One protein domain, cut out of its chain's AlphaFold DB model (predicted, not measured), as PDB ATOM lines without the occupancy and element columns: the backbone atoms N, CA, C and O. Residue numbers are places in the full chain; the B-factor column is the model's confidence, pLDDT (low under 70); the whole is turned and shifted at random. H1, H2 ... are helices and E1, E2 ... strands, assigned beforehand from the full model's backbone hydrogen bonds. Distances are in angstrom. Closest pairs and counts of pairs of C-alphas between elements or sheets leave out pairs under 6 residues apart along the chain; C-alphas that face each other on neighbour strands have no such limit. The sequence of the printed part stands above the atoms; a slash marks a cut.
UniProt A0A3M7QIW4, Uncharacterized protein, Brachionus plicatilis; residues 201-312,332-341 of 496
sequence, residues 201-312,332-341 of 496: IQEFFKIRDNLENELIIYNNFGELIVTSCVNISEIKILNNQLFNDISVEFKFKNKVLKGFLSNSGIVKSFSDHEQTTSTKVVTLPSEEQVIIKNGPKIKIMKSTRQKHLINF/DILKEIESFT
ATOM      1  N   ILE A 201     143.737 172.452  64.535       75.88
ATOM      2  CA  ILE A 201     143.116 173.165  63.420       75.88
ATOM      3  C   ILE A 201     144.020 174.328  62.975       75.88
ATOM      4  O   ILE A 201     144.625 174.989  63.807       75.88
ATOM      5  N   GLN A 202     144.113 174.570  61.665       73.19
ATOM      6  CA  GLN A 202     144.992 175.568  61.030       73.19
ATOM      7  C   GLN A 202     146.499 175.347  61.244       73.19
ATOM      8  O   GLN A 202     147.302 176.271  61.086       73.19
ATOM      9  N   GLU A 203     146.910 174.118  61.559       75.88
ATOM     10  CA  GLU A 203     148.320 173.751  61.680       75.88
ATOM     11  C   GLU A 203     148.856 173.087  60.404       75.88
ATOM     12  O   GLU A 203     148.130 172.423  59.658       75.88
ATOM     13  N   PHE A 204     150.156 173.279  60.166       75.88
ATOM     14  CA  PHE A 204     150.909 172.578  59.131       75.88
ATOM     15  C   PHE A 204     151.695 171.425  59.748       75.88
ATOM     16  O   PHE A 204     152.449 171.623  60.705       75.88
ATOM     17  N   PHE A 205     151.583 170.253  59.139       74.12
ATOM     18  CA  PHE A 205     152.280 169.034  59.518       74.12
ATOM     19  C   PHE A 205     153.316 168.687  58.464       74.12
ATOM     20  O   PHE A 205     153.041 168.757  57.267       74.12
ATOM     21  N   LYS A 206     154.500 168.300  58.928       71.12
ATOM     22  CA  LYS A 206     155.570 167.771  58.089       71.12
ATOM     23  C   LYS A 206     155.619 166.269  58.275       71.12
ATOM     24  O   LYS A 206     155.822 165.804  59.396       71.12
ATOM     25  N   ILE A 207     155.424 165.535  57.192       68.44
ATOM     26  CA  ILE A 207     155.545 164.083  57.161       68.44
ATOM     27  C   ILE A 207     156.677 163.756  56.200       68.44
ATOM     28  O   ILE A 207     156.787 164.374  55.146       68.44
ATOM     29  N   ARG A 208     157.541 162.823  56.583       61.84
ATOM     30  CA  ARG A 208     158.613 162.327  55.722       61.84
ATOM     31  C   ARG A 208     158.368 160.859  55.435       61.84
ATOM     32  O   ARG A 208     157.970 160.139  56.350       61.84
ATOM     33  N   ASP A 209     158.584 160.436  54.196       53.31
ATOM     34  CA  ASP A 209     158.684 159.008  53.904       53.31
ATOM     35  C   ASP A 209     160.062 158.447  54.278       53.31
ATOM     36  O   ASP A 209     160.971 159.144  54.738       53.31
ATOM     37  N   ASN A 210     160.199 157.146  54.042       47.56
ATOM     38  CA  ASN A 210     161.421 156.377  54.232       47.56
ATOM     39  C   ASN A 210     162.550 156.782  53.260       47.56
ATOM     40  O   ASN A 210     163.677 156.328  53.435       47.56
ATOM     41  N   LEU A 211     162.254 157.598  52.243       50.56
ATOM     42  CA  LEU A 211     163.194 158.129  51.251       50.56
ATOM     43  C   LEU A 211     163.535 159.611  51.518       50.56
ATOM     44  O   LEU A 211     164.161 160.255  50.681       50.56
ATOM     45  N   GLU A 212     163.134 160.141  52.679       58.38
ATOM     46  CA  GLU A 212     163.250 161.546  53.093       58.38
ATOM     47  C   GLU A 212     162.464 162.570  52.250       58.38
ATOM     48  O   GLU A 212     162.645 163.779  52.427       58.38
ATOM     49  N   ASN A 213     161.530 162.140  51.398       62.78
ATOM     50  CA  ASN A 213     160.624 163.060  50.716       62.78
ATOM     51  C   ASN A 213     159.675 163.702  51.734       62.78
ATOM     52  O   ASN A 213     159.008 163.017  52.513       62.78
ATOM     53  N   GLU A 214     159.613 165.036  51.738       66.12
ATOM     54  CA  GLU A 214     158.819 165.816  52.692       66.12
ATOM     55  C   GLU A 214     157.450 166.178  52.099       66.12
ATOM     56  O   GLU A 214     157.350 166.928  51.127       66.12
ATOM     57  N   LEU A 215     156.383 165.686  52.730       69.88
ATOM     58  CA  LEU A 215     155.002 166.067  52.469       69.88
ATOM     59  C   LEU A 215     154.545 167.083  53.520       69.88
ATOM     60  O   LEU A 215     154.624 166.835  54.728       69.88
ATOM     61  N   ILE A 216     154.028 168.225  53.062       75.50
ATOM     62  CA  ILE A 216     153.490 169.267  53.938       75.50
ATOM     63  C   ILE A 216     151.968 169.286  53.826       75.50
ATOM     64  O   ILE A 216     151.403 169.638  52.786       75.50
ATOM     65  N   ILE A 217     151.310 168.931  54.929       76.12
ATOM     66  CA  ILE A 217     149.854 168.860  55.038       76.12
ATOM     67  C   ILE A 217     149.356 170.035  55.868       76.12
ATOM     68  O   ILE A 217     149.792 170.236  56.999       76.12
ATOM     69  N   TYR A 218     148.411 170.789  55.327       78.62
ATOM     70  CA  TYR A 218     147.692 171.830  56.044       78.62
ATOM     71  C   TYR A 218     146.331 171.312  56.498       78.62
ATOM     72  O   TYR A 218     145.563 170.793  55.690       78.62
ATOM     73  N   ASN A 219     146.015 171.473  57.780       77.44
ATOM     74  CA  ASN A 219     144.701 171.128  58.302       77.44
ATOM     75  C   ASN A 219     143.775 172.347  58.346       77.44
ATOM     76  O   ASN A 219     143.842 173.174  59.255       77.44
ATOM     77  N   ASN A 220     142.846 172.415  57.404       77.81
ATOM     78  CA  ASN A 220     141.816 173.435  57.351       77.81
ATOM     79  C   ASN A 220     140.526 172.944  58.025       77.81
ATOM     80  O   ASN A 220     139.657 172.378  57.370       77.81
ATOM     81  N   PHE A 221     140.387 173.151  59.335       73.25
ATOM     82  CA  PHE A 221     139.174 172.781  60.092       73.25
ATOM     83  C   PHE A 221     138.746 171.309  59.933       73.25
ATOM     84  O   PHE A 221     137.560 170.991  59.877       73.25
ATOM     85  N   GLY A 222     139.718 170.395  59.896       65.69
ATOM     86  CA  GLY A 222     139.502 168.959  59.704       65.69
ATOM     87  C   GLY A 222     139.655 168.498  58.254       65.69
ATOM     88  O   GLY A 222     139.690 167.293  58.012       65.69
ATOM     89  N   GLU A 223     139.782 169.418  57.295       69.88
ATOM     90  CA  GLU A 223     140.134 169.095  55.913       69.88
ATOM     91  C   GLU A 223     141.655 169.102  55.737       69.88
ATOM     92  O   GLU A 223     142.308 170.135  55.882       69.88
ATOM     93  N   LEU A 224     142.226 167.944  55.404       71.06
ATOM     94  CA  LEU A 224     143.655 167.804  55.134       71.06
ATOM     95  C   LEU A 224     143.957 168.170  53.681       71.06
ATOM     96  O   LEU A 224     143.443 167.548  52.748       71.06
ATOM     97  N   ILE A 225     144.806 169.175  53.497       74.50
ATOM     98  CA  ILE A 225     145.199 169.710  52.196       74.50
ATOM     99  C   ILE A 225     146.694 169.476  52.016       74.50
ATOM    100  O   ILE A 225     147.502 169.997  52.784       74.50
ATOM    101  N   VAL A 226     147.074 168.721  50.986       75.56
ATOM    102  CA  VAL A 226     148.478 168.620  50.569       75.56
ATOM    103  C   VAL A 226     148.871 169.931  49.902       75.56
ATOM    104  O   VAL A 226     148.221 170.380  48.958       75.56
ATOM    105  N   THR A 227     149.923 170.565  50.413       72.56
ATOM    106  CA  THR A 227     150.375 171.868  49.921       72.56
ATOM    107  C   THR A 227     151.681 171.743  49.154       72.56
ATOM    108  O   THR A 227     152.613 171.073  49.589       72.56
ATOM    109  N   SER A 228     151.765 172.421  48.010       75.12
ATOM    110  CA  SER A 228     153.032 172.628  47.315       75.12
ATOM    111  C   SER A 228     153.795 173.759  48.000       75.12
ATOM    112  O   SER A 228     153.302 174.891  48.055       75.12
ATOM    113  N   CYS A 229     154.993 173.478  48.497       74.50
ATOM    114  CA  CYS A 229     155.840 174.489  49.119       74.50
ATOM    115  C   CYS A 229     156.900 175.008  48.144       74.50
ATOM    116  O   CYS A 229     157.362 174.292  47.260       74.50
ATOM    117  N   VAL A 230     157.283 176.274  48.318       81.94
ATOM    118  CA  VAL A 230     158.415 176.878  47.611       81.94
ATOM    119  C   VAL A 230     159.452 177.282  48.642       81.94
ATOM    120  O   VAL A 230     159.117 177.932  49.633       81.94
ATOM    121  N   ASN A 231     160.704 176.905  48.404       82.88
ATOM    122  CA  ASN A 231     161.799 177.261  49.292       82.88
ATOM    123  C   ASN A 231     162.064 178.769  49.249       82.88
ATOM    124  O   ASN A 231     162.147 179.377  48.180       82.88
ATOM    125  N   ILE A 232     162.212 179.353  50.434       83.12
ATOM    126  CA  ILE A 232     162.579 180.751  50.635       83.12
ATOM    127  C   ILE A 232     164.029 180.757  51.114       83.12
ATOM    128  O   ILE A 232     164.335 180.141  52.132       83.12
ATOM    129  N   SER A 233     164.914 181.425  50.377       80.50
ATOM    130  CA  SER A 233     166.346 181.477  50.699       80.50
ATOM    131  C   SER A 233     166.663 182.442  51.839       80.50
ATOM    132  O   SER A 233     167.557 182.178  52.633       80.50
ATOM    133  N   GLU A 234     165.931 183.553  51.928       83.81
ATOM    134  CA  GLU A 234     166.225 184.639  52.861       83.81
ATOM    135  C   GLU A 234     164.954 185.149  53.536       83.81
ATOM    136  O   GLU A 234     163.943 185.436  52.884       83.81
ATOM    137  N   ILE A 235     165.039 185.300  54.856       87.88
ATOM    138  CA  ILE A 235     164.003 185.906  55.685       87.88
ATOM    139  C   ILE A 235     164.616 187.001  56.558       87.88
ATOM    140  O   ILE A 235     165.701 186.852  57.114       87.88
ATOM    141  N   LYS A 236     163.889 188.100  56.723       90.12
ATOM    142  CA  LYS A 236     164.197 189.177  57.657       90.12
ATOM    143  C   LYS A 236     163.168 189.160  58.774       90.12
ATOM    144  O   LYS A 236     161.974 189.298  58.528       90.12
ATOM    145  N   ILE A 237     163.621 188.990  60.010       88.94
ATOM    146  CA  ILE A 237     162.728 188.942  61.170       88.94
ATOM    147  C   ILE A 237     162.220 190.351  61.484       88.94
ATOM    148  O   ILE A 237     162.999 191.291  61.641       88.94
ATOM    149  N   LEU A 238     160.902 190.486  61.603       87.44
ATOM    150  CA  LEU A 238     160.229 191.698  62.047       87.44
ATOM    151  C   LEU A 238     159.897 191.554  63.532       87.44
ATOM    152  O   LEU A 238     159.254 190.591  63.951       87.44
ATOM    153  N   ASN A 239     160.319 192.522  64.339       76.31
ATOM    154  CA  ASN A 239     160.060 192.494  65.772       76.31
ATOM    155  C   ASN A 239     158.638 193.003  66.055       76.31
ATOM    156  O   ASN A 239     158.436 194.193  66.288       76.31
ATOM    157  N   ASN A 240     157.646 192.114  65.967       70.56
ATOM    158  CA  ASN A 240     156.251 192.433  66.260       70.56
ATOM    159  C   ASN A 240     155.729 191.550  67.404       70.56
ATOM    160  O   ASN A 240     155.754 190.322  67.318       70.56
ATOM    161  N   GLN A 241     155.285 192.182  68.491       68.31
ATOM    162  CA  GLN A 241     155.031 191.530  69.784       68.31
ATOM    163  C   GLN A 241     153.610 190.960  69.929       68.31
ATOM    164  O   GLN A 241     153.298 190.358  70.952       68.31
ATOM    165  N   LEU A 242     152.748 191.165  68.930       77.38
ATOM    166  CA  LEU A 242     151.301 190.932  69.027       77.38
ATOM    167  C   LEU A 242     150.821 189.600  68.441       77.38
ATOM    168  O   LEU A 242     149.629 189.302  68.495       77.38
ATOM    169  N   PHE A 243     151.720 188.829  67.838       80.69
ATOM    170  CA  PHE A 243     151.374 187.600  67.131       80.69
ATOM    171  C   PHE A 243     151.955 186.394  67.837       80.69
ATOM    172  O   PHE A 243     153.031 186.484  68.423       80.69
ATOM    173  N   ASN A 244     151.286 185.253  67.726       80.25
ATOM    174  CA  ASN A 244     151.774 183.982  68.238       80.25
ATOM    175  C   ASN A 244     153.054 183.550  67.489       80.25
ATOM    176  O   ASN A 244     154.056 183.160  68.093       80.25
ATOM    177  N   ASP A 245     153.085 183.680  66.166       85.75
ATOM    178  CA  ASP A 245     154.228 183.301  65.326       85.75
ATOM    179  C   ASP A 245     155.227 184.448  65.096       85.75
ATOM    180  O   ASP A 245     155.024 185.585  65.534       85.75
ATOM    181  N   ILE A 246     156.376 184.141  64.491       87.81
ATOM    182  CA  ILE A 246     157.452 185.118  64.275       87.81
ATOM    183  C   ILE A 246     157.153 185.887  62.990       87.81
ATOM    184  O   ILE A 246     157.121 185.299  61.916       87.81
ATOM    185  N   SER A 247     156.936 187.200  63.072       90.25
ATOM    186  CA  SER A 247     156.738 188.017  61.869       90.25
ATOM    187  C   SER A 247     158.023 188.060  61.040       90.25
ATOM    188  O   SER A 247     159.100 188.326  61.571       90.25
ATOM    189  N   VAL A 248     157.915 187.807  59.739       91.69
ATOM    190  CA  VAL A 248     159.046 187.787  58.807       91.69
ATOM    191  C   VAL A 248     158.707 188.519  57.516       91.69
ATOM    192  O   VAL A 248     157.561 188.561  57.074       91.69
ATOM    193  N   GLU A 249     159.730 189.086  56.901       93.12
ATOM    194  CA  GLU A 249     159.719 189.660  55.565       93.12
ATOM    195  C   GLU A 249     160.612 188.804  54.664       93.12
ATOM    196  O   GLU A 249     161.700 188.406  55.071       93.12
ATOM    197  N   PHE A 250     160.148 188.465  53.467       91.62
ATOM    198  CA  PHE A 250     160.852 187.548  52.571       91.62
ATOM    199  C   PHE A 250     160.651 187.932  51.110       91.62
ATOM    200  O   PHE A 250     159.678 188.598  50.749       91.62
ATOM    201  N   LYS A 251     161.575 187.502  50.250       89.31
ATOM    202  CA  LYS A 251     161.517 187.775  48.811       89.31
ATOM    203  C   LYS A 251     160.932 186.576  48.069       89.31
ATOM    204  O   LYS A 251     161.457 185.473  48.148       89.31
ATOM    205  N   PHE A 252     159.870 186.802  47.302       84.94
ATOM    206  CA  PHE A 252     159.268 185.797  46.427       84.94
ATOM    207  C   PHE A 252     158.975 186.409  45.059       84.94
ATOM    208  O   PHE A 252     158.295 187.430  44.967       84.94
ATOM    209  N   LYS A 253     159.501 185.805  43.982       84.44
ATOM    210  CA  LYS A 253     159.359 186.313  42.600       84.44
ATOM    211  C   LYS A 253     159.675 187.817  42.483       84.44
ATOM    212  O   LYS A 253     158.904 188.582  41.911       84.44
ATOM    213  N   ASN A 254     160.790 188.243  43.084       85.75
ATOM    214  CA  ASN A 254     161.240 189.641  43.164       85.75
ATOM    215  C   ASN A 254     160.324 190.628  43.908       85.75
ATOM    216  O   ASN A 254     160.630 191.817  43.937       85.75
ATOM    217  N   LYS A 255     159.264 190.161  44.572       88.00
ATOM    218  CA  LYS A 255     158.446 190.980  45.469       88.00
ATOM    219  C   LYS A 255     158.815 190.702  46.917       88.00
ATOM    220  O   LYS A 255     159.044 189.554  47.293       88.00
ATOM    221  N   VAL A 256     158.854 191.759  47.714       90.81
ATOM    222  CA  VAL A 256     159.009 191.660  49.163       90.81
ATOM    223  C   VAL A 256     157.623 191.448  49.764       90.81
ATOM    224  O   VAL A 256     156.720 192.257  49.553       90.81
ATOM    225  N   LEU A 257     157.443 190.328  50.454       91.50
ATOM    226  CA  LEU A 257     156.199 189.932  51.104       91.50
ATOM    227  C   LEU A 257     156.417 189.827  52.612       91.50
ATOM    228  O   LEU A 257     157.533 189.596  53.078       91.50
ATOM    229  N   LYS A 258     155.335 189.974  53.376       91.31
ATOM    230  CA  LYS A 258     155.326 189.785  54.829       91.31
ATOM    231  C   LYS A 258     154.494 188.561  55.181       91.31
ATOM    232  O   LYS A 258     153.490 188.283  54.530       91.31
ATOM    233  N   GLY A 259     154.913 187.850  56.213       91.06
ATOM    234  CA  GLY A 259     154.220 186.675  56.719       91.06
ATOM    235  C   GLY A 259     154.668 186.320  58.126       91.06
ATOM    236  O   GLY A 259     155.322 187.106  58.813       91.06
ATOM    237  N   PHE A 260     154.316 185.113  58.545       89.75
ATOM    238  CA  PHE A 260     154.571 184.597  59.877       89.75
ATOM    239  C   PHE A 260     155.251 183.236  59.786       89.75
ATOM    240  O   PHE A 260     154.714 182.307  59.188       89.75
ATOM    241  N   LEU A 261     156.435 183.121  60.373       88.12
ATOM    242  CA  LEU A 261     157.198 181.887  60.468       88.12
ATOM    243  C   LEU A 261     156.690 181.056  61.652       88.12
ATOM    244  O   LEU A 261     156.787 181.478  62.808       88.12
ATOM    245  N   SER A 262     156.146 179.881  61.340       84.25
ATOM    246  CA  SER A 262     155.664 178.902  62.314       84.25
ATOM    247  C   SER A 262     156.809 178.113  62.963       84.25
ATOM    248  O   SER A 262     157.935 178.069  62.465       84.25
ATOM    249  N   ASN A 263     156.488 177.375  64.031       76.88
ATOM    250  CA  ASN A 263     157.413 176.430  64.674       76.88
ATOM    251  C   ASN A 263     157.900 175.311  63.743       76.88
ATOM    252  O   ASN A 263     158.992 174.785  63.936       76.88
ATOM    253  N   SER A 264     157.110 174.958  62.726       72.38
ATOM    254  CA  SER A 264     157.490 173.974  61.710       72.38
ATOM    255  C   SER A 264     158.437 174.540  60.643       72.38
ATOM    256  O   SER A 264     158.828 173.813  59.732       72.38
ATOM    257  N   GLY A 265     158.829 175.815  60.737       78.81
ATOM    258  CA  GLY A 265     159.697 176.467  59.757       78.81
ATOM    259  C   GLY A 265     158.977 176.803  58.449       78.81
ATOM    260  O   GLY A 265     159.621 176.913  57.411       78.81
ATOM    261  N   ILE A 266     157.645 176.929  58.481       84.19
ATOM    262  CA  ILE A 266     156.814 177.277  57.323       84.19
ATOM    263  C   ILE A 266     156.359 178.727  57.475       84.19
ATOM    264  O   ILE A 266     155.894 179.134  58.540       84.19
ATOM    265  N   VAL A 267     156.481 179.513  56.406       87.19
ATOM    266  CA  VAL A 267     155.977 180.890  56.374       87.19
ATOM    267  C   VAL A 267     154.524 180.886  55.904       87.19
ATOM    268  O   VAL A 267     154.228 180.450  54.793       87.19
ATOM    269  N   LYS A 268     153.615 181.389  56.741       86.75
ATOM    270  CA  LYS A 268     152.177 181.515  56.466       86.75
ATOM    271  C   LYS A 268     151.729 182.977  56.432       86.75
ATOM    272  O   LYS A 268     152.405 183.861  56.949       86.75
ATOM    273  N   SER A 269     150.581 183.242  55.814       83.81
ATOM    274  CA  SER A 269     150.027 184.599  55.672       83.81
ATOM    275  C   SER A 269     149.262 185.096  56.902       83.81
ATOM    276  O   SER A 269     148.956 186.282  56.984       83.81
ATOM    277  N   PHE A 270     148.964 184.218  57.859       83.00
ATOM    278  CA  PHE A 270     148.176 184.523  59.052       83.00
ATOM    279  C   PHE A 270     148.838 183.955  60.312       83.00
ATOM    280  O   PHE A 270     149.564 182.968  60.252       83.00
ATOM    281  N   SER A 271     148.579 184.568  61.460       83.44
ATOM    282  CA  SER A 271     148.970 184.079  62.783       83.44
ATOM    283  C   SER A 271     147.893 184.486  63.769       83.44
ATOM    284  O   SER A 271     147.322 185.567  63.633       83.44
ATOM    285  N   ASP A 272     147.683 183.671  64.797       79.12
ATOM    286  CA  ASP A 272     146.796 184.044  65.890       79.12
ATOM    287  C   ASP A 272     147.341 185.283  66.601       79.12
ATOM    288  O   ASP A 272     148.558 185.424  66.812       79.12
ATOM    289  N   HIS A 273     146.426 186.188  66.937       72.12
ATOM    290  CA  HIS A 273     146.689 187.352  67.767       72.12
ATOM    291  C   HIS A 273     146.620 186.928  69.228       72.12
ATOM    292  O   HIS A 273     145.594 187.066  69.886       72.12
ATOM    293  N   GLU A 274     147.716 186.370  69.726       65.88
ATOM    294  CA  GLU A 274     147.811 185.981  71.125       65.88
ATOM    295  C   GLU A 274     149.238 186.196  71.627       65.88
ATOM    296  O   GLU A 274     150.218 185.785  70.997       65.88
ATOM    297  N   GLN A 275     149.356 186.893  72.756       59.53
ATOM    298  CA  GLN A 275     150.633 187.188  73.391       59.53
ATOM    299  C   GLN A 275     151.079 185.943  74.162       59.53
ATOM    300  O   GLN A 275     150.839 185.796  75.357       59.53
ATOM    301  N   THR A 276     151.677 184.985  73.460       56.41
ATOM    302  CA  THR A 276     152.075 183.730  74.095       56.41
ATOM    303  C   THR A 276     153.272 183.937  75.016       56.41
ATOM    304  O   THR A 276     154.332 184.398  74.589       56.41
ATOM    305  N   THR A 277     153.126 183.521  76.273       58.06
ATOM    306  CA  THR A 277     154.215 183.417  77.257       58.06
ATOM    307  C   THR A 277     155.126 182.212  77.003       58.06
ATOM    308  O   THR A 277     156.185 182.093  77.618       58.06
ATOM    309  N   SER A 278     154.740 181.310  76.095       66.38
ATOM    310  CA  SER A 278     155.511 180.116  75.769       66.38
ATOM    311  C   SER A 278     156.726 180.445  74.902       66.38
ATOM    312  O   SER A 278     156.669 181.225  73.949       66.38
ATOM    313  N   THR A 279     157.862 179.833  75.244       71.69
ATOM    314  CA  THR A 279     159.077 179.939  74.437       71.69
ATOM    315  C   THR A 279     158.915 179.100  73.172       71.69
ATOM    316  O   THR A 279     158.780 177.879  73.243       71.69
ATOM    317  N   LYS A 280     158.943 179.750  72.009       72.31
ATOM    318  CA  LYS A 280     158.936 179.102  70.697       72.31
ATOM    319  C   LYS A 280     160.348 178.963  70.162       72.31
ATOM    320  O   LYS A 280     161.156 179.878  70.285       72.31
ATOM    321  N   VAL A 281     160.620 177.816  69.557       73.44
ATOM    322  CA  VAL A 281     161.932 177.449  69.031       73.44
ATOM    323  C   VAL A 281     161.736 176.983  67.594       73.44
ATOM    324  O   VAL A 281     161.076 175.973  67.362       73.44
ATOM    325  N   VAL A 282     162.286 177.726  66.636       77.38
ATOM    326  CA  VAL A 282     162.248 177.392  65.208       77.38
ATOM    327  C   VAL A 282     163.650 177.005  64.768       77.38
ATOM    328  O   VAL A 282     164.575 177.801  64.907       77.38
ATOM    329  N   THR A 283     163.813 175.795  64.239       71.38
ATOM    330  CA  THR A 283     165.104 175.334  63.702       71.38
ATOM    331  C   THR A 283     165.159 175.644  62.211       71.38
ATOM    332  O   THR A 283     164.265 175.229  61.473       71.38
ATOM    333  N   LEU A 284     166.180 176.379  61.765       70.25
ATOM    334  CA  LEU A 284     166.366 176.701  60.351       70.25
ATOM    335  C   LEU A 284     167.124 175.570  59.629       70.25
ATOM    336  O   LEU A 284     168.070 175.025  60.202       70.25
ATOM    337  N   PRO A 285     166.751 175.209  58.384       60.09
ATOM    338  CA  PRO A 285     167.308 174.038  57.700       60.09
ATOM    339  C   PRO A 285     168.796 174.142  57.350       60.09
ATOM    340  O   PRO A 285     169.467 173.115  57.288       60.09
ATOM    341  N   SER A 286     169.301 175.351  57.082       57.50
ATOM    342  CA  SER A 286     170.567 175.536  56.362       57.50
ATOM    343  C   SER A 286     171.777 175.912  57.217       57.50
ATOM    344  O   SER A 286     172.883 175.809  56.705       57.50
ATOM    345  N   GLU A 287     171.626 176.332  58.481       54.16
ATOM    346  CA  GLU A 287     172.741 177.031  59.160       54.16
ATOM    347  C   GLU A 287     173.010 176.673  60.624       54.16
ATOM    348  O   GLU A 287     173.656 177.453  61.317       54.16
ATOM    349  N   GLU A 288     172.542 175.529  61.137       64.06
ATOM    350  CA  GLU A 288     172.637 175.255  62.585       64.06
ATOM    351  C   GLU A 288     172.136 176.471  63.380       64.06
ATOM    352  O   GLU A 288     172.741 176.874  64.359       64.06
ATOM    353  N   GLN A 289     171.087 177.149  62.919       69.06
ATOM    354  CA  GLN A 289     170.563 178.347  63.563       69.06
ATOM    355  C   GLN A 289     169.165 178.070  64.078       69.06
ATOM    356  O   GLN A 289     168.338 177.426  63.429       69.06
ATOM    357  N   VAL A 290     168.909 178.569  65.278       77.94
ATOM    358  CA  VAL A 290     167.645 178.432  65.975       77.94
ATOM    359  C   VAL A 290     167.138 179.817  66.309       77.94
ATOM    360  O   VAL A 290     167.845 180.616  66.926       77.94
ATOM    361  N   ILE A 291     165.899 180.094  65.927       81.44
ATOM    362  CA  ILE A 291     165.205 181.306  66.335       81.44
ATOM    363  C   ILE A 291     164.390 180.970  67.578       81.44
ATOM    364  O   ILE A 291     163.487 180.135  67.540       81.44
ATOM    365  N   ILE A 292     164.713 181.622  68.688       81.12
ATOM    366  CA  ILE A 292     164.010 181.489  69.958       81.12
ATOM    367  C   ILE A 292     163.191 182.751  70.188       81.12
ATOM    368  O   ILE A 292     163.744 183.846  70.300       81.12
ATOM    369  N   LYS A 293     161.874 182.603  70.299       78.62
ATOM    370  CA  LYS A 293     160.959 183.671  70.700       78.62
ATOM    371  C   LYS A 293     160.458 183.388  72.109       78.62
ATOM    372  O   LYS A 293     159.789 182.387  72.328       78.62
ATOM    373  N   ASN A 294     160.775 184.262  73.056       77.00
ATOM    374  CA  ASN A 294     160.284 184.198  74.429       77.00
ATOM    375  C   ASN A 294     159.483 185.475  74.722       77.00
ATOM    376  O   ASN A 294     160.061 186.542  74.963       77.00
ATOM    377  N   GLY A 295     158.157 185.380  74.588       74.38
ATOM    378  CA  GLY A 295     157.260 186.535  74.578       74.38
ATOM    379  C   GLY A 295     157.665 187.558  73.499       74.38
ATOM    380  O   GLY A 295     157.732 187.197  72.320       74.38
ATOM    381  N   PRO A 296     157.972 188.820  73.864       71.19
ATOM    382  CA  PRO A 296     158.361 189.862  72.913       71.19
ATOM    383  C   PRO A 296     159.824 189.779  72.449       71.19
ATOM    384  O   PRO A 296     160.219 190.517  71.549       71.19
ATOM    385  N   LYS A 297     160.663 188.944  73.078       77.38
ATOM    386  CA  LYS A 297     162.097 188.866  72.766       77.38
ATOM    387  C   LYS A 297     162.354 187.763  71.749       77.38
ATOM    388  O   LYS A 297     162.047 186.603  72.015       77.38
ATOM    389  N   ILE A 298     162.981 188.115  70.630       81.44
ATOM    390  CA  ILE A 298     163.454 187.163  69.620       81.44
ATOM    391  C   ILE A 298     164.982 187.118  69.671       81.44
ATOM    392  O   ILE A 298     165.638 188.159  69.667       81.44
ATOM    393  N   LYS A 299     165.551 185.914  69.740       83.75
ATOM    394  CA  LYS A 299     166.994 185.658  69.707       83.75
ATOM    395  C   LYS A 299     167.305 184.646  68.616       83.75
ATOM    396  O   LYS A 299     166.606 183.647  68.496       83.75
ATOM    397  N   ILE A 300     168.372 184.884  67.865       80.81
ATOM    398  CA  ILE A 300     168.944 183.902  66.941       80.81
ATOM    399  C   ILE A 300     170.168 183.310  67.637       80.81
ATOM    400  O   ILE A 300     171.018 184.051  68.131       80.81
ATOM    401  N   MET A 301     170.230 181.987  67.737       79.44
ATOM    402  CA  MET A 301     171.327 181.262  68.377       79.44
ATOM    403  C   MET A 301     171.855 180.189  67.435       79.44
ATOM    404  O   MET A 301     171.086 179.612  66.670       79.44
ATOM    405  N   LYS A 302     173.149 179.873  67.525       71.50
ATOM    406  CA  LYS A 302     173.675 178.659  66.901       71.50
ATOM    407  C   LYS A 302     173.175 177.429  67.675       71.50
ATOM    408  O   LYS A 302     173.297 177.361  68.896       71.50
ATOM    409  N   SER A 303     172.564 176.495  66.963       60.22
ATOM    410  CA  SER A 303     172.134 175.173  67.387       60.22
ATOM    411  C   SER A 303     173.353 174.352  67.773       60.22
ATOM    412  O   SER A 303     174.034 173.796  66.924       60.22
ATOM    413  N   THR A 304     173.594 174.203  69.070       47.69
ATOM    414  CA  THR A 304     174.518 173.184  69.590       47.69
ATOM    415  C   THR A 304     173.887 171.788  69.621       47.69
ATOM    416  O   THR A 304     174.534 170.820  70.014       47.69
ATOM    417  N   ARG A 305     172.608 171.659  69.238       45.81
ATOM    418  CA  ARG A 305     171.889 170.384  69.251       45.81
ATOM    419  C   ARG A 305     172.263 169.560  68.023       45.81
ATOM    420  O   ARG A 305     171.888 169.918  66.907       45.81
ATOM    421  N   GLN A 306     172.915 168.417  68.257       38.31
ATOM    422  CA  GLN A 306     172.848 167.272  67.348       38.31
ATOM    423  C   GLN A 306     171.375 167.039  66.991       38.31
ATOM    424  O   GLN A 306     170.509 167.100  67.867       38.31
ATOM    425  N   LYS A 307     171.084 166.820  65.703       35.03
ATOM    426  CA  LYS A 307     169.758 166.428  65.215       35.03
ATOM    427  C   LYS A 307     169.327 165.147  65.939       35.03
ATOM    428  O   LYS A 307     169.586 164.050  65.462       35.03
ATOM    429  N   HIS A 308     168.679 165.262  67.093       30.39
ATOM    430  CA  HIS A 308     167.969 164.131  67.662       30.39
ATOM    431  C   HIS A 308     166.757 163.912  66.766       30.39
ATOM    432  O   HIS A 308     165.809 164.700  66.792       30.39
ATOM    433  N   LEU A 309     166.822 162.870  65.929       27.50
ATOM    434  CA  LEU A 309     165.630 162.297  65.327       27.50
ATOM    435  C   LEU A 309     164.631 162.089  66.464       27.50
ATOM    436  O   LEU A 309     164.902 161.348  67.411       27.50
ATOM    437  N   ILE A 310     163.490 162.768  66.381       25.00
ATOM    438  CA  ILE A 310     162.344 162.430  67.209       25.00
ATOM    439  C   ILE A 310     161.911 161.053  66.721       25.00
ATOM    440  O   ILE A 310     161.240 160.913  65.702       25.00
ATOM    441  N   ASN A 311     162.387 160.026  67.415       27.00
ATOM    442  CA  ASN A 311     161.907 158.679  67.237       27.00
ATOM    443  C   ASN A 311     160.469 158.671  67.771       27.00
ATOM    444  O   ASN A 311     160.253 158.861  68.968       27.00
ATOM    445  N   PHE A 312     159.484 158.486  66.891       27.12
ATOM    446  CA  PHE A 312     158.063 158.399  67.259       27.12
ATOM    447  C   PHE A 312     157.761 157.256  68.258       27.12
ATOM    448  O   PHE A 312     156.644 157.160  68.759       27.12
ATOM    449  N   ASP A 332     153.559 152.182  52.572       42.31
ATOM    450  CA  ASP A 332     153.744 153.560  52.140       42.31
ATOM    451  C   ASP A 332     152.649 154.439  52.764       42.31
ATOM    452  O   ASP A 332     151.573 154.650  52.200       42.31
ATOM    453  N   ILE A 333     152.922 154.905  53.987       44.03
ATOM    454  CA  ILE A 333     152.040 155.795  54.749       44.03
ATOM    455  C   ILE A 333     151.731 157.058  53.936       44.03
ATOM    456  O   ILE A 333     150.612 157.559  54.025       44.03
ATOM    457  N   LEU A 334     152.680 157.558  53.132       41.91
ATOM    458  CA  LEU A 334     152.439 158.726  52.286       41.91
ATOM    459  C   LEU A 334     151.428 158.408  51.198       41.91
ATOM    460  O   LEU A 334     150.462 159.147  51.079       41.91
ATOM    461  N   LYS A 335     151.572 157.295  50.476       46.94
ATOM    462  CA  LYS A 335     150.597 156.872  49.460       46.94
ATOM    463  C   LYS A 335     149.203 156.640  50.039       46.94
ATOM    464  O   LYS A 335     148.200 156.993  49.417       46.94
ATOM    465  N   GLU A 336     149.121 156.065  51.237       46.62
ATOM    466  CA  GLU A 336     147.841 155.859  51.910       46.62
ATOM    467  C   GLU A 336     147.221 157.208  52.327       46.62
ATOM    468  O   GLU A 336     146.048 157.461  52.055       46.62
ATOM    469  N   ILE A 337     148.008 158.126  52.901       44.09
ATOM    470  CA  ILE A 337     147.565 159.490  53.231       44.09
ATOM    471  C   ILE A 337     147.173 160.265  51.969       44.09
ATOM    472  O   ILE A 337     146.128 160.909  51.966       44.09
ATOM    473  N   GLU A 338     147.948 160.170  50.890       43.72
ATOM    474  CA  GLU A 338     147.655 160.765  49.584       43.72
ATOM    475  C   GLU A 338     146.311 160.276  49.044       43.72
ATOM    476  O   GLU A 338     145.524 161.079  48.543       43.72
ATOM    477  N   SER A 339     145.996 158.987  49.222       43.56
ATOM    478  CA  SER A 339     144.703 158.411  48.835       43.56
ATOM    479  C   SER A 339     143.518 158.990  49.625       43.56
ATOM    480  O   SER A 339     142.400 159.066  49.105       43.56
ATOM    481  N   PHE A 340     143.760 159.434  50.863       40.12
ATOM    482  CA  PHE A 340     142.771 160.098  51.715       40.12
ATOM    483  C   PHE A 340     142.751 161.617  51.544       40.12
ATOM    484  O   PHE A 340     141.746 162.262  51.861       40.12
ATOM    485  N   THR A 341     143.835 162.203  51.042       34.84
ATOM    486  CA  THR A 341     143.885 163.621  50.715       34.84
ATOM    487  C   THR A 341     143.135 163.877  49.418       34.84
ATOM    488  O   THR A 341     143.211 163.117  48.452       34.84
TER     489      THR A 341
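What this domain is: This is residues 201 to 312 and 332 to 341 of the 496 residues of an uncharacterized protein of Brachionus plicatilis (UniProt A0A3M7QIW4). Three small antiparallel sheets of three strands each make this domain: E4 E5 E6 and E7 E8 E9 stand next to each other at one end of the longest axis, and E1 E2 E3 is set off at the other end. The one short helix, H1, covers the face of E1 E2 E3 that is turned away from the other two sheets, and the long link of residues 262 to 278 starts in the space among the sheets. The printed part has 122 residues, with nine named strands, E1 to E9, followed by one named helix; the class is mostly strand, though under half of the residues are in named elements. The whole is compact, with a radius of gyration of the C-alphas of 15.5 A and spans of 41 by 33 by 32 A.

Where its parts are: E1, residues 204 to 208, begins with C-alpha 204 at (150.909, 172.578, 59.131). E2, residues 214 to 220, is 19.2 A long, and E3 holds residues 223 to 227. E4 holds residues 235 to 237. E5, residues 246 to 252, is 18.0 A long, and E6, residues 255 to 261, is 17.6 A long. E7 holds residues 279 to 283, E8 residues 289 to 294, at 16.1 A, and E9 residues 297 to 302, at 16.5 A. H1, residues 333 to 340, is 10.7 A long and ends with C-alpha 340 at (142.771, 160.098, 51.715).

How they stand to each other: Each sheet is a meander, each strand the antiparallel neighbour of the one before. E1 and E2 form a hairpin, with N 205 and O 217 2.8 A apart; in the hairpin E2 and E3, N 225 and O 218 are 2.8 A apart. H1 is on this sheet at a height over the sheet of 9.2 A, over E2; its closest C-alpha pair with E2 is Leu 215 and Leu 334, 7.8 A apart. In H1 every O i to N i+4 pair is within hydrogen-bond range. E3 and E4 are apart. In the second sheet N 236 and O 249 of E4 and E5 are 2.8 A apart, and N 248 and O 259 of E5 and E6 2.8 A. Residues 260 to 261 of E6 also pair, antiparallel, with residues 267 to 268. The closest C-alphas of E5 and E8 are Ile 246 and Lys 293, 7.5 A apart. In the third sheet N 280 and O 293 of E7 and E8 are 2.8 A apart, and N 292 and O 299 of E8 and E9 2.8 A.

The domain as a whole: The two C-alphas farthest apart, those of Lys 297 and Ser 339, are 42.5 A apart. Residues 313 to 331 are not printed, and C-alphas 312 and 332 are 16.5 A apart across this cut. Of the links that are printed whole, E6 to E7 is long. The mean pLDDT of the printed part is 70.4; 42 residues are under 70, among them 207 to 215, 303 to 312 and 332 to 341.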